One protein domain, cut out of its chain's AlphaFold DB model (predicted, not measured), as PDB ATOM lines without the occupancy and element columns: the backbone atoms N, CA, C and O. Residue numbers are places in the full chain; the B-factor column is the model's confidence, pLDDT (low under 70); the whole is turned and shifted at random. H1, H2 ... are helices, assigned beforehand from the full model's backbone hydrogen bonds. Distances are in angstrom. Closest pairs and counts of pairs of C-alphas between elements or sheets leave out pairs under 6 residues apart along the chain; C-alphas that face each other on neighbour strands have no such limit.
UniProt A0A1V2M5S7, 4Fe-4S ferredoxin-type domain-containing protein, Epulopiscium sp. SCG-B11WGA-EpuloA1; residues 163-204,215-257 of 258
ATOM      1  N   ASN A 163     110.424 111.277 143.174       96.38
ATOM      2  CA  ASN A 163     109.169 112.030 143.244       96.38
ATOM      3  C   ASN A 163     109.408 113.544 143.228       96.38
ATOM      4  O   ASN A 163     108.563 114.289 142.755       96.38
ATOM      5  N   ILE A 164     110.588 113.998 143.662       96.38
ATOM      6  CA  ILE A 164     110.980 115.414 143.633       96.38
ATOM      7  C   ILE A 164     111.855 115.767 142.417       96.38
ATOM      8  O   ILE A 164     112.385 116.871 142.327       96.38
ATOM      9  N   CYS A 165     112.061 114.852 141.467       98.50
ATOM     10  CA  CYS A 165     112.814 115.140 140.246       98.50
ATOM     11  C   CYS A 165     112.010 116.064 139.321       98.50
ATOM     12  O   CYS A 165     110.880 115.746 138.967       98.50
ATOM     13  N   LEU A 166     112.607 117.159 138.835       98.38
ATOM     14  CA  LEU A 166     111.930 118.088 137.913       98.38
ATOM     15  C   LEU A 166     111.414 117.395 136.640       98.38
ATOM     16  O   LEU A 166     110.335 117.728 136.159       98.38
ATOM     17  N   SER A 167     112.142 116.393 136.125       98.19
ATOM     18  CA  SER A 167     111.667 115.592 134.988       98.19
ATOM     19  C   SER A 167     110.382 114.836 135.338       98.19
ATOM     20  O   SER A 167     109.405 114.923 134.599       98.19
ATOM     21  N   HIS A 168     110.340 114.190 136.508       98.00
ATOM     22  CA  HIS A 168     109.150 113.504 137.010       98.00
ATOM     23  C   HIS A 168     107.982 114.479 137.225       98.00
ATOM     24  O   HIS A 168     106.903 114.280 136.669       98.00
ATOM     25  N   LEU A 169     108.214 115.569 137.964       98.38
ATOM     26  CA  LEU A 169     107.210 116.588 138.278       98.38
ATOM     27  C   LEU A 169     106.606 117.212 137.017       98.38
ATOM     28  O   LEU A 169     105.387 117.341 136.904       98.38
ATOM     29  N   SER A 170     107.435 117.524 136.017       98.19
ATOM     30  CA  SER A 170     106.965 118.116 134.759       98.19
ATOM     31  C   SER A 170     105.962 117.231 134.006       98.19
ATOM     32  O   SER A 170     105.201 117.741 133.192       98.19
ATOM     33  N   GLN A 171     105.905 115.928 134.292       97.81
ATOM     34  CA  GLN A 171     105.018 114.972 133.625       97.81
ATOM     35  C   GLN A 171     103.752 114.650 134.438       97.81
ATOM     36  O   GLN A 171     102.851 113.976 133.926       97.81
ATOM     37  N   GLN A 172     103.659 115.120 135.686       97.56
ATOM     38  CA  GLN A 172     102.524 114.845 136.564       97.56
ATOM     39  C   GLN A 172     101.279 115.640 136.168       97.56
ATOM     40  O   GLN A 172     101.345 116.827 135.840       97.56
ATOM     41  N   LYS A 173     100.107 114.997 136.240       96.31
ATOM     42  CA  LYS A 173      98.816 115.652 135.950       96.31
ATOM     43  C   LYS A 173      98.377 116.611 137.057       96.31
ATOM     44  O   LYS A 173      97.726 117.605 136.758       96.31
ATOM     45  N   VAL A 174      98.754 116.327 138.299       95.69
ATOM     46  CA  VAL A 174      98.428 117.119 139.490       95.69
ATOM     47  C   VAL A 174      99.732 117.459 140.196       95.69
ATOM     48  O   VAL A 174     100.622 116.615 140.244       95.69
ATOM     49  N   LEU A 175      99.844 118.690 140.687       97.19
ATOM     50  CA  LEU A 175     100.988 119.185 141.443       97.19
ATOM     51  C   LEU A 175     100.490 119.862 142.717       97.19
ATOM     52  O   LEU A 175      99.402 120.434 142.751       97.19
ATOM     53  N   THR A 176     101.309 119.808 143.754       97.69
ATOM     54  CA  THR A 176     101.192 120.657 144.936       97.69
ATOM     55  C   THR A 176     101.732 122.063 144.635       97.69
ATOM     56  O   THR A 176     102.584 122.219 143.755       97.69
ATOM     57  N   PRO A 177     101.338 123.099 145.401       97.25
ATOM     58  CA  PRO A 177     101.872 124.455 145.217       97.25
ATOM     59  C   PRO A 177     103.407 124.544 145.300       97.25
ATOM     60  O   PRO A 177     104.039 125.362 144.625       97.25
ATOM     61  N   HIS A 178     104.028 123.683 146.113       96.44
ATOM     62  CA  HIS A 178     105.484 123.603 146.207       96.44
ATOM     63  C   HIS A 178     106.107 123.075 144.906       96.44
ATOM     64  O   HIS A 178     107.051 123.671 144.390       96.44
ATOM     65  N   GLU A 179     105.559 122.005 144.331       97.56
ATOM     66  CA  GLU A 179     106.057 121.437 143.074       97.56
ATOM     67  C   GLU A 179     105.844 122.385 141.884       97.56
ATOM     68  O   GLU A 179     106.713 122.486 141.017       97.56
ATOM     69  N   GLU A 180     104.739 123.139 141.859       97.12
ATOM     70  CA  GLU A 180     104.531 124.215 140.879       97.12
ATOM     71  C   GLU A 180     105.613 125.296 140.992       97.12
ATOM     72  O   GLU A 180     106.169 125.730 139.981       97.12
ATOM     73  N   THR A 181     105.964 125.688 142.222       96.44
ATOM     74  CA  THR A 181     107.036 126.659 142.482       96.44
ATOM     75  C   THR A 181     108.382 126.157 141.956       96.44
ATOM     76  O   THR A 181     109.112 126.923 141.325       96.44
ATOM     77  N   LEU A 182     108.688 124.867 142.141       96.25
ATOM     78  CA  LEU A 182     109.903 124.250 141.606       96.25
ATOM     79  C   LEU A 182     109.938 124.305 140.070       96.25
ATOM     80  O   LEU A 182     110.927 124.766 139.500       96.25
ATOM     81  N   LEU A 183     108.865 123.901 139.380       97.25
ATOM     82  CA  LEU A 183     108.823 123.969 137.911       97.25
ATOM     83  C   LEU A 183     108.904 125.411 137.390       97.25
ATOM     84  O   LEU A 183     109.566 125.652 136.382       97.25
ATOM     85  N   LYS A 184     108.282 126.368 138.091       96.44
ATOM     86  CA  LYS A 184     108.341 127.803 137.776       96.44
ATOM     87  C   LYS A 184     109.757 128.359 137.886       96.44
ATOM     88  O   LYS A 184     110.221 129.046 136.981       96.44
ATOM     89  N   GLN A 185     110.457 128.040 138.972       96.38
ATOM     90  CA  GLN A 185     111.814 128.523 139.222       96.38
ATOM     91  C   GLN A 185     112.795 128.093 138.122       96.38
ATOM     92  O   GLN A 185     113.636 128.889 137.707       96.38
ATOM     93  N   TYR A 186     112.673 126.855 137.637       95.81
ATOM     94  CA  TYR A 186     113.595 126.276 136.652       95.81
ATOM     95  C   TYR A 186     113.053 126.258 135.215       95.81
ATOM     96  O   TYR A 186     113.754 125.819 134.304       95.81
ATOM     97  N   LYS A 187     111.838 126.784 134.994       96.44
ATOM     98  CA  LYS A 187     111.181 126.920 133.680       96.44
ATOM     99  C   LYS A 187     111.095 125.598 132.903       96.44
ATOM    100  O   LYS A 187     111.304 125.548 131.690       96.44
ATOM    101  N   ASN A 188     110.818 124.504 133.612       96.88
ATOM    102  CA  ASN A 188     110.679 123.177 133.015       96.88
ATOM    103  C   ASN A 188     109.264 122.989 132.462       96.88
ATOM    104  O   ASN A 188     108.311 122.827 133.224       96.88
ATOM    105  N   ILE A 189     109.138 122.933 131.138       97.69
ATOM    106  CA  ILE A 189     107.888 122.584 130.458       97.69
ATOM    107  C   ILE A 189     107.717 121.065 130.384       97.69
ATOM    108  O   ILE A 189     106.643 120.562 130.715       97.69
ATOM    109  N   PHE A 190     108.754 120.323 129.981       97.94
ATOM    110  CA  PHE A 190     108.702 118.860 129.904       97.94
ATOM    111  C   PHE A 190     110.101 118.244 130.000       97.94
ATOM    112  O   PHE A 190     110.921 118.438 129.112       97.94
ATOM    113  N   GLY A 191     110.373 117.475 131.050       97.62
ATOM    114  CA  GLY A 191     111.686 116.891 131.328       97.62
ATOM    115  C   GLY A 191     112.680 117.867 131.979       97.62
ATOM    116  O   GLY A 191     112.378 119.037 132.226       97.62
ATOM    117  N   CYS A 192     113.880 117.374 132.294       98.12
ATOM    118  CA  CYS A 192     114.985 118.162 132.846       98.12
ATOM    119  C   CYS A 192     116.334 117.510 132.510       98.12
ATOM    120  O   CYS A 192     116.500 116.322 132.767       98.12
ATOM    121  N   ASP A 193     117.299 118.299 132.023       97.81
ATOM    122  CA  ASP A 193     118.622 117.797 131.610       97.81
ATOM    123  C   ASP A 193     119.767 118.235 132.524       97.81
ATOM    124  O   ASP A 193     120.924 117.952 132.227       97.81
ATOM    125  N   ILE A 194     119.505 118.945 133.625       97.81
ATOM    126  CA  ILE A 194     120.563 119.600 134.418       97.81
ATOM    127  C   ILE A 194     121.644 118.602 134.859       97.81
ATOM    128  O   ILE A 194     122.836 118.880 134.717       97.81
ATOM    129  N   CYS A 195     121.253 117.412 135.325       98.44
ATOM    130  CA  CYS A 195     122.187 116.371 135.764       98.44
ATOM    131  C   CYS A 195     122.987 115.723 134.617       98.44
ATOM    132  O   CYS A 195     124.041 115.135 134.869       98.44
ATOM    133  N   GLN A 196     122.506 115.820 133.375       98.12
ATOM    134  CA  GLN A 196     123.227 115.398 132.175       98.12
ATOM    135  C   GLN A 196     124.125 116.531 131.677       98.12
ATOM    136  O   GLN A 196     125.327 116.332 131.535       98.12
ATOM    137  N   LEU A 197     123.594 117.738 131.496       97.06
ATOM    138  CA  LEU A 197     124.327 118.894 130.971       97.06
ATOM    139  C   LEU A 197     125.556 119.264 131.807       97.06
ATOM    140  O   LEU A 197     126.555 119.717 131.258       97.06
ATOM    141  N   CYS A 198     125.513 119.053 133.124       97.81
ATOM    142  CA  CYS A 198     126.673 119.294 133.980       97.81
ATOM    143  C   CYS A 198     127.635 118.100 134.111       97.81
ATOM    144  O   CYS A 198     128.679 118.237 134.752       97.81
ATOM    145  N   CYS A 199     127.296 116.932 133.556       98.38
ATOM    146  CA  CYS A 199     128.108 115.726 133.669       98.38
ATOM    147  C   CYS A 199     129.378 115.842 132.805       98.38
ATOM    148  O   CYS A 199     129.261 116.062 131.598       98.38
ATOM    149  N   PRO A 200     130.588 115.621 133.359       98.00
ATOM    150  CA  PRO A 200     131.832 115.691 132.583       98.00
ATOM    151  C   PRO A 200     131.882 114.740 131.380       98.00
ATOM    152  O   PRO A 200     132.468 115.085 130.357       98.00
ATOM    153  N   TYR A 201     131.220 113.582 131.472       98.00
ATOM    154  CA  TYR A 201     131.136 112.600 130.385       98.00
ATOM    155  C   TYR A 201     130.333 113.087 129.170       98.00
ATOM    156  O   TYR A 201     130.419 112.482 128.109       98.00
ATOM    157  N   ASN A 202     129.584 114.188 129.294       98.12
ATOM    158  CA  ASN A 202     128.836 114.780 128.185       98.12
ATOM    159  C   ASN A 202     129.581 115.935 127.490       98.12
ATOM    160  O   ASN A 202     129.034 116.540 126.573       98.12
ATOM    161  N   LYS A 203     130.812 116.270 127.912       95.56
ATOM    162  CA  LYS A 203     131.548 117.434 127.385       95.56
ATOM    163  C   LYS A 203     132.048 117.236 125.948       95.56
ATOM    164  O   LYS A 203     131.996 118.175 125.164       95.56
ATOM    165  N   ASN A 204     132.533 116.037 125.622       94.94
ATOM    166  CA  ASN A 204     133.196 115.721 124.349       94.94
ATOM    167  C   ASN A 204     132.511 114.542 123.639       94.94
ATOM    168  O   ASN A 204     133.176 113.622 123.169       94.94
ATOM    169  N   THR A 215     117.062 117.484 115.897       95.50
ATOM    170  CA  THR A 215     116.249 118.375 116.716       95.50
ATOM    171  C   THR A 215     115.189 119.056 115.851       95.50
ATOM    172  O   THR A 215     115.506 119.763 114.890       95.50
ATOM    173  N   ILE A 216     113.918 118.873 116.209       93.38
ATOM    174  CA  ILE A 216     112.797 119.482 115.493       93.38
ATOM    175  C   ILE A 216     112.674 120.971 115.836       93.38
ATOM    176  O   ILE A 216     113.047 121.431 116.922       93.38
ATOM    177  N   ASN A 217     112.113 121.747 114.908       88.62
ATOM    178  CA  ASN A 217     111.880 123.172 115.114       88.62
ATOM    179  C   ASN A 217     110.668 123.399 116.033       88.62
ATOM    180  O   ASN A 217     109.537 123.538 115.571       88.62
ATOM    181  N   MET A 218     110.910 123.407 117.342       90.56
ATOM    182  CA  MET A 218     109.918 123.804 118.339       90.56
ATOM    183  C   MET A 218     109.986 125.308 118.598       90.56
ATOM    184  O   MET A 218     111.061 125.907 118.575       90.56
ATOM    185  N   ASP A 219     108.839 125.905 118.928       92.56
ATOM    186  CA  ASP A 219     108.789 127.312 119.319       92.56
ATOM    187  C   ASP A 219     109.654 127.581 120.565       92.56
ATOM    188  O   ASP A 219     109.869 126.703 121.409       92.56
ATOM    189  N   LYS A 220     110.172 128.802 120.680       92.44
ATOM    190  CA  LYS A 220     110.967 129.245 121.834       92.44
ATOM    191  C   LYS A 220     110.137 130.045 122.828       92.44
ATOM    192  O   LYS A 220     110.552 130.197 123.972       92.44
ATOM    193  N   ASN A 221     108.981 130.552 122.406       93.81
ATOM    194  CA  ASN A 221     108.110 131.345 123.248       93.81
ATOM    195  C   ASN A 221     107.165 130.434 124.059       93.81
ATOM    196  O   ASN A 221     106.261 129.821 123.482       93.81
ATOM    197  N   PRO A 222     107.292 130.380 125.400       94.56
ATOM    198  CA  PRO A 222     106.416 129.567 126.240       94.56
ATOM    199  C   PRO A 222     104.933 129.947 126.118       94.56
ATOM    200  O   PRO A 222     104.075 129.079 126.274       94.56
ATOM    201  N   LEU A 223     104.601 131.189 125.739       95.88
ATOM    202  CA  LEU A 223     103.213 131.616 125.525       95.88
ATOM    203  C   LEU A 223     102.523 130.860 124.383       95.88
ATOM    204  O   LEU A 223     101.307 130.659 124.436       95.88
ATOM    205  N   ILE A 224     103.274 130.407 123.373       96.31
ATOM    206  CA  ILE A 224     102.736 129.583 122.283       96.31
ATOM    207  C   ILE A 224     102.278 128.234 122.834       96.31
ATOM    208  O   ILE A 224     101.180 127.765 122.526       96.31
ATOM    209  N   PHE A 225     103.072 127.647 123.730       96.94
ATOM    210  CA  PHE A 225     102.711 126.401 124.391       96.94
ATOM    211  C   PHE A 225     101.578 126.596 125.402       96.94
ATOM    212  O   PHE A 225     100.635 125.808 125.408       96.94
ATOM    213  N   ALA A 226     101.601 127.671 126.191       97.31
ATOM    214  CA  ALA A 226     100.550 128.000 127.154       97.31
ATOM    215  C   ALA A 226      99.178 128.193 126.484       97.31
ATOM    216  O   ALA A 226      98.152 127.785 127.033       97.31
ATOM    217  N   ASN A 227      99.152 128.738 125.263       97.00
ATOM    218  CA  ASN A 227      97.932 128.991 124.496       97.00
ATOM    219  C   ASN A 227      97.629 127.923 123.432       97.00
ATOM    220  O   ASN A 227      96.698 128.092 122.642       97.00
ATOM    221  N   MET A 228      98.349 126.794 123.414       96.56
ATOM    222  CA  MET A 228      98.238 125.840 122.309       96.56
ATOM    223  C   MET A 228      96.816 125.282 122.119       96.56
ATOM    224  O   MET A 228      96.107 124.895 123.066       96.56
ATOM    225  N   THR A 229      96.422 125.188 120.850       97.50
ATOM    226  CA  THR A 229      95.181 124.542 120.414       97.50
ATOM    227  C   THR A 229      95.369 123.028 120.285       97.50
ATOM    228  O   THR A 229      96.486 122.511 120.281       97.50
ATOM    229  N   ASN A 230      94.267 122.281 120.146       97.75
ATOM    230  CA  ASN A 230      94.346 120.848 119.826       97.75
ATOM    231  C   ASN A 230      95.056 120.592 118.491       97.75
ATOM    232  O   ASN A 230      95.761 119.595 118.370       97.75
ATOM    233  N   LYS A 231      94.860 121.478 117.506       97.50
ATOM    234  CA  LYS A 231      95.527 121.392 116.207       97.50
ATOM    235  C   LYS A 231      97.033 121.593 116.362       97.50
ATOM    236  O   LYS A 231      97.782 120.704 115.984       97.50
ATOM    237  N   TYR A 232      97.460 122.668 117.033       96.88
ATOM    238  CA  TYR A 232      98.884 122.917 117.286       96.88
ATOM    239  C   TYR A 232      99.553 121.735 117.995       96.88
ATOM    240  O   TYR A 232     100.623 121.298 117.586       96.88
ATOM    241  N   PHE A 233      98.905 121.181 119.026       97.62
ATOM    242  CA  PHE A 233      99.425 120.017 119.740       97.62
ATOM    243  C   PHE A 233      99.592 118.794 118.828       97.62
ATOM    244  O   PHE A 233     100.639 118.151 118.863       97.62
ATOM    245  N   LYS A 234      98.579 118.464 118.012       97.12
ATOM    246  CA  LYS A 234      98.637 117.328 117.078       97.12
ATOM    247  C   LYS A 234      99.759 117.494 116.053       97.12
ATOM    248  O   LYS A 234     100.483 116.533 115.817       97.12
ATOM    249  N   ASP A 235      99.893 118.698 115.509       95.12
ATOM    250  CA  ASP A 235     100.809 118.984 114.409       95.12
ATOM    251  C   ASP A 235     102.268 119.094 114.900       95.12
ATOM    252  O   ASP A 235     103.167 118.597 114.233       95.12
ATOM    253  N   ASN A 236     102.513 119.658 116.094       94.62
ATOM    254  CA  ASN A 236     103.870 120.030 116.538       94.62
ATOM    255  C   ASN A 236     104.424 119.232 117.730       94.62
ATOM    256  O   ASN A 236     105.631 119.204 117.921       94.62
ATOM    257  N   ILE A 237     103.574 118.618 118.565       96.44
ATOM    258  CA  ILE A 237     104.013 118.030 119.847       96.44
ATOM    259  C   ILE A 237     103.691 116.540 119.941       96.44
ATOM    260  O   ILE A 237     104.490 115.763 120.456       96.44
ATOM    261  N   LYS A 238     102.526 116.110 119.442       96.81
ATOM    262  CA  LYS A 238     102.014 114.740 119.612       96.81
ATOM    263  C   LYS A 238     102.951 113.657 119.059       96.81
ATOM    264  O   LYS A 238     102.884 112.519 119.510       96.81
ATOM    265  N   HIS A 239     103.776 113.991 118.071       95.31
ATOM    266  CA  HIS A 239     104.725 113.075 117.437       95.31
ATOM    267  C   HIS A 239     106.090 113.007 118.149       95.31
ATOM    268  O   HIS A 239     106.947 112.237 117.724       95.31
ATOM    269  N   THR A 240     106.283 113.795 119.209       96.50
ATOM    270  CA  THR A 240     107.455 113.741 120.095       96.50
ATOM    271  C   THR A 240     107.163 112.882 121.322       96.50
ATOM    272  O   THR A 240     106.001 112.628 121.661       96.50
ATOM    273  N   SER A 241     108.208 112.537 122.070       95.69
ATOM    274  CA  SER A 241     108.070 111.888 123.378       95.69
ATOM    275  C   SER A 241     107.444 112.790 124.453       95.69
ATOM    276  O   SER A 241     107.113 112.294 125.522       95.69
ATOM    277  N   ALA A 242     107.196 114.085 124.204       96.25
ATOM    278  CA  ALA A 242     106.381 114.917 125.098       96.25
ATOM    279  C   ALA A 242     104.866 114.734 124.889       96.25
ATOM    280  O   ALA A 242     104.054 115.139 125.724       96.25
ATOM    281  N   GLY A 243     104.451 114.111 123.783       95.81
ATOM    282  CA  GLY A 243     103.045 114.000 123.398       95.81
ATOM    283  C   GLY A 243     102.199 113.066 124.271       95.81
ATOM    284  O   GLY A 243     100.982 113.240 124.356       95.81
ATOM    285  N   TRP A 244     102.802 112.083 124.940       94.56
ATOM    286  CA  TRP A 244     102.061 110.972 125.558       94.56
ATOM    287  C   TRP A 244     101.155 111.380 126.734       94.56
ATOM    288  O   TRP A 244     100.107 110.772 126.948       94.56
ATOM    289  N   ARG A 245     101.503 112.445 127.474       94.12
ATOM    290  CA  ARG A 245     100.677 112.988 128.575       94.12
ATOM    291  C   ARG A 245      99.583 113.953 128.114       94.12
ATOM    292  O   ARG A 245      98.780 114.409 128.931       94.12
ATOM    293  N   GLY A 246      99.520 114.246 126.817       94.94
ATOM    294  CA  GLY A 246      98.595 115.223 126.261       94.94
ATOM    295  C   GLY A 246      98.988 116.673 126.562       94.94
ATOM    296  O   GLY A 246      99.889 116.972 127.343       94.94
ATOM    297  N   LYS A 247      98.270 117.608 125.935       97.12
ATOM    298  CA  LYS A 247      98.626 119.036 125.953       97.12
ATOM    299  C   LYS A 247      98.526 119.714 127.321       97.12
ATOM    300  O   LYS A 247      99.212 120.697 127.545       97.12
ATOM    301  N   ASN A 248      97.647 119.259 128.217       97.75
ATOM    302  CA  ASN A 248      97.287 120.041 129.409       97.75
ATOM    303  C   ASN A 248      98.455 120.186 130.392       97.75
ATOM    304  O   ASN A 248      98.640 121.263 130.950       97.75
ATOM    305  N   VAL A 249      99.266 119.134 130.546       97.25
ATOM    306  CA  VAL A 249     100.486 119.169 131.365       97.25
ATOM    307  C   VAL A 249     101.469 120.202 130.805       97.25
ATOM    308  O   VAL A 249     101.944 121.069 131.533       97.25
ATOM    309  N   ILE A 250     101.680 120.180 129.488       97.94
ATOM    310  CA  ILE A 250     102.559 121.118 128.784       97.94
ATOM    311  C   ILE A 250     102.037 122.554 128.902       97.94
ATOM    312  O   ILE A 250     102.800 123.451 129.242       97.94
ATOM    313  N   LYS A 251     100.734 122.780 128.681       98.00
ATOM    314  CA  LYS A 251     100.095 124.099 128.823       98.00
ATOM    315  C   LYS A 251     100.298 124.675 130.221       98.00
ATOM    316  O   LYS A 251     100.693 125.830 130.344       98.00
ATOM    317  N   ARG A 252     100.040 123.872 131.260       97.50
ATOM    318  CA  ARG A 252     100.220 124.275 132.661       97.50
ATOM    319  C   ARG A 252     101.668 124.683 132.923       97.50
ATOM    320  O   ARG A 252     101.911 125.781 133.402       97.50
ATOM    321  N   ASN A 253     102.628 123.836 132.563       98.06
ATOM    322  CA  ASN A 253     104.035 124.113 132.849       98.06
ATOM    323  C   ASN A 253     104.583 125.286 132.012       98.06
ATOM    324  O   ASN A 253     105.433 126.049 132.471       98.06
ATOM    325  N   ALA A 254     104.060 125.475 130.798       97.56
ATOM    326  CA  ALA A 254     104.372 126.630 129.969       97.56
ATOM    327  C   ALA A 254     103.914 127.944 130.616       97.56
ATOM    328  O   ALA A 254     104.672 128.907 130.584       97.56
ATOM    329  N   LEU A 255     102.747 127.977 131.277       96.12
ATOM    330  CA  LEU A 255     102.295 129.147 132.048       96.12
ATOM    331  C   LEU A 255     103.259 129.511 133.186       96.12
ATOM    332  O   LEU A 255     103.417 130.686 133.497       96.12
ATOM    333  N   PHE A 256     103.936 128.526 133.782       93.31
ATOM    334  CA  PHE A 256     104.968 128.773 134.795       93.31
ATOM    335  C   PHE A 256     106.264 129.345 134.205       93.31
ATOM    336  O   PHE A 256     107.076 129.902 134.935       93.31
ATOM    337  N   SER A 257     106.468 129.196 132.898       87.56
ATOM    338  CA  SER A 257     107.688 129.608 132.199       87.56
ATOM    339  C   SER A 257     107.538 130.937 131.446       87.56
ATOM    340  O   SER A 257     108.518 131.391 130.855       87.56
TER     341      SER A 257
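AT A GLANCE: This is residues 163 to 204 and 215 to 257 of the 258 residues of the protein "4Fe-4S ferredoxin-type domain-containing protein" of Epulopiscium sp. SCG-B11WGA-EpuloA1 (UniProt A0A1V2M5S7). What shape appears? H6 is the core of a small helical body: H4 packs on it, H2 meets it in a corner near their last residues, at Lys 184 and Phe 256, H1 packs on H2, and residues 195 to 204 stick out. What is printed? 85 residues with six named helices, H1 to H6 in order, under half of the residues; it is all helix and compact, radius of gyration 13.4 A, spanning 40 by 34 by 21 A.

HOW THE PARTS SIT: What touches H6, residues 247 to 257? H4, residues 222 to 226, touches it, the closest C-alphas being Ala 226 and Lys 251, 4.3 A. H2, residues 177 to 186, touches it at a steep tilt of 68 degrees, only just short of about perpendicular, the closest C-alphas being Lys 184 and Phe 256, 4.6 A. And the rest? H1, residues 166 to 170, touches H2, the closest C-alphas being Leu 166 and Leu 183, 6.7 A. H5, residues 230 to 236, is close to H6 but not clearly touching, and H3, residues 194 to 197, touches no helix. Are the backbones helical? Every O i to N i+4 pair is within hydrogen-bond range in H1, H2, H4, H5 and H6; H3 is too short for one.

IN THESE COORDINATES: Where are the ends? H1 begins at C-alpha 166 (111.930, 118.088, 137.913); H6 ends at C-alpha 257 (107.688, 129.608, 132.199). Which are longest? H6 measures 15.3 A and H2 14.6 A.

THE WHOLE: Is there a cut? Residues 205 to 214 are not printed; C-alphas 204 and 215 are 18.8 A apart. Is confidence low? No printed residue is under 70.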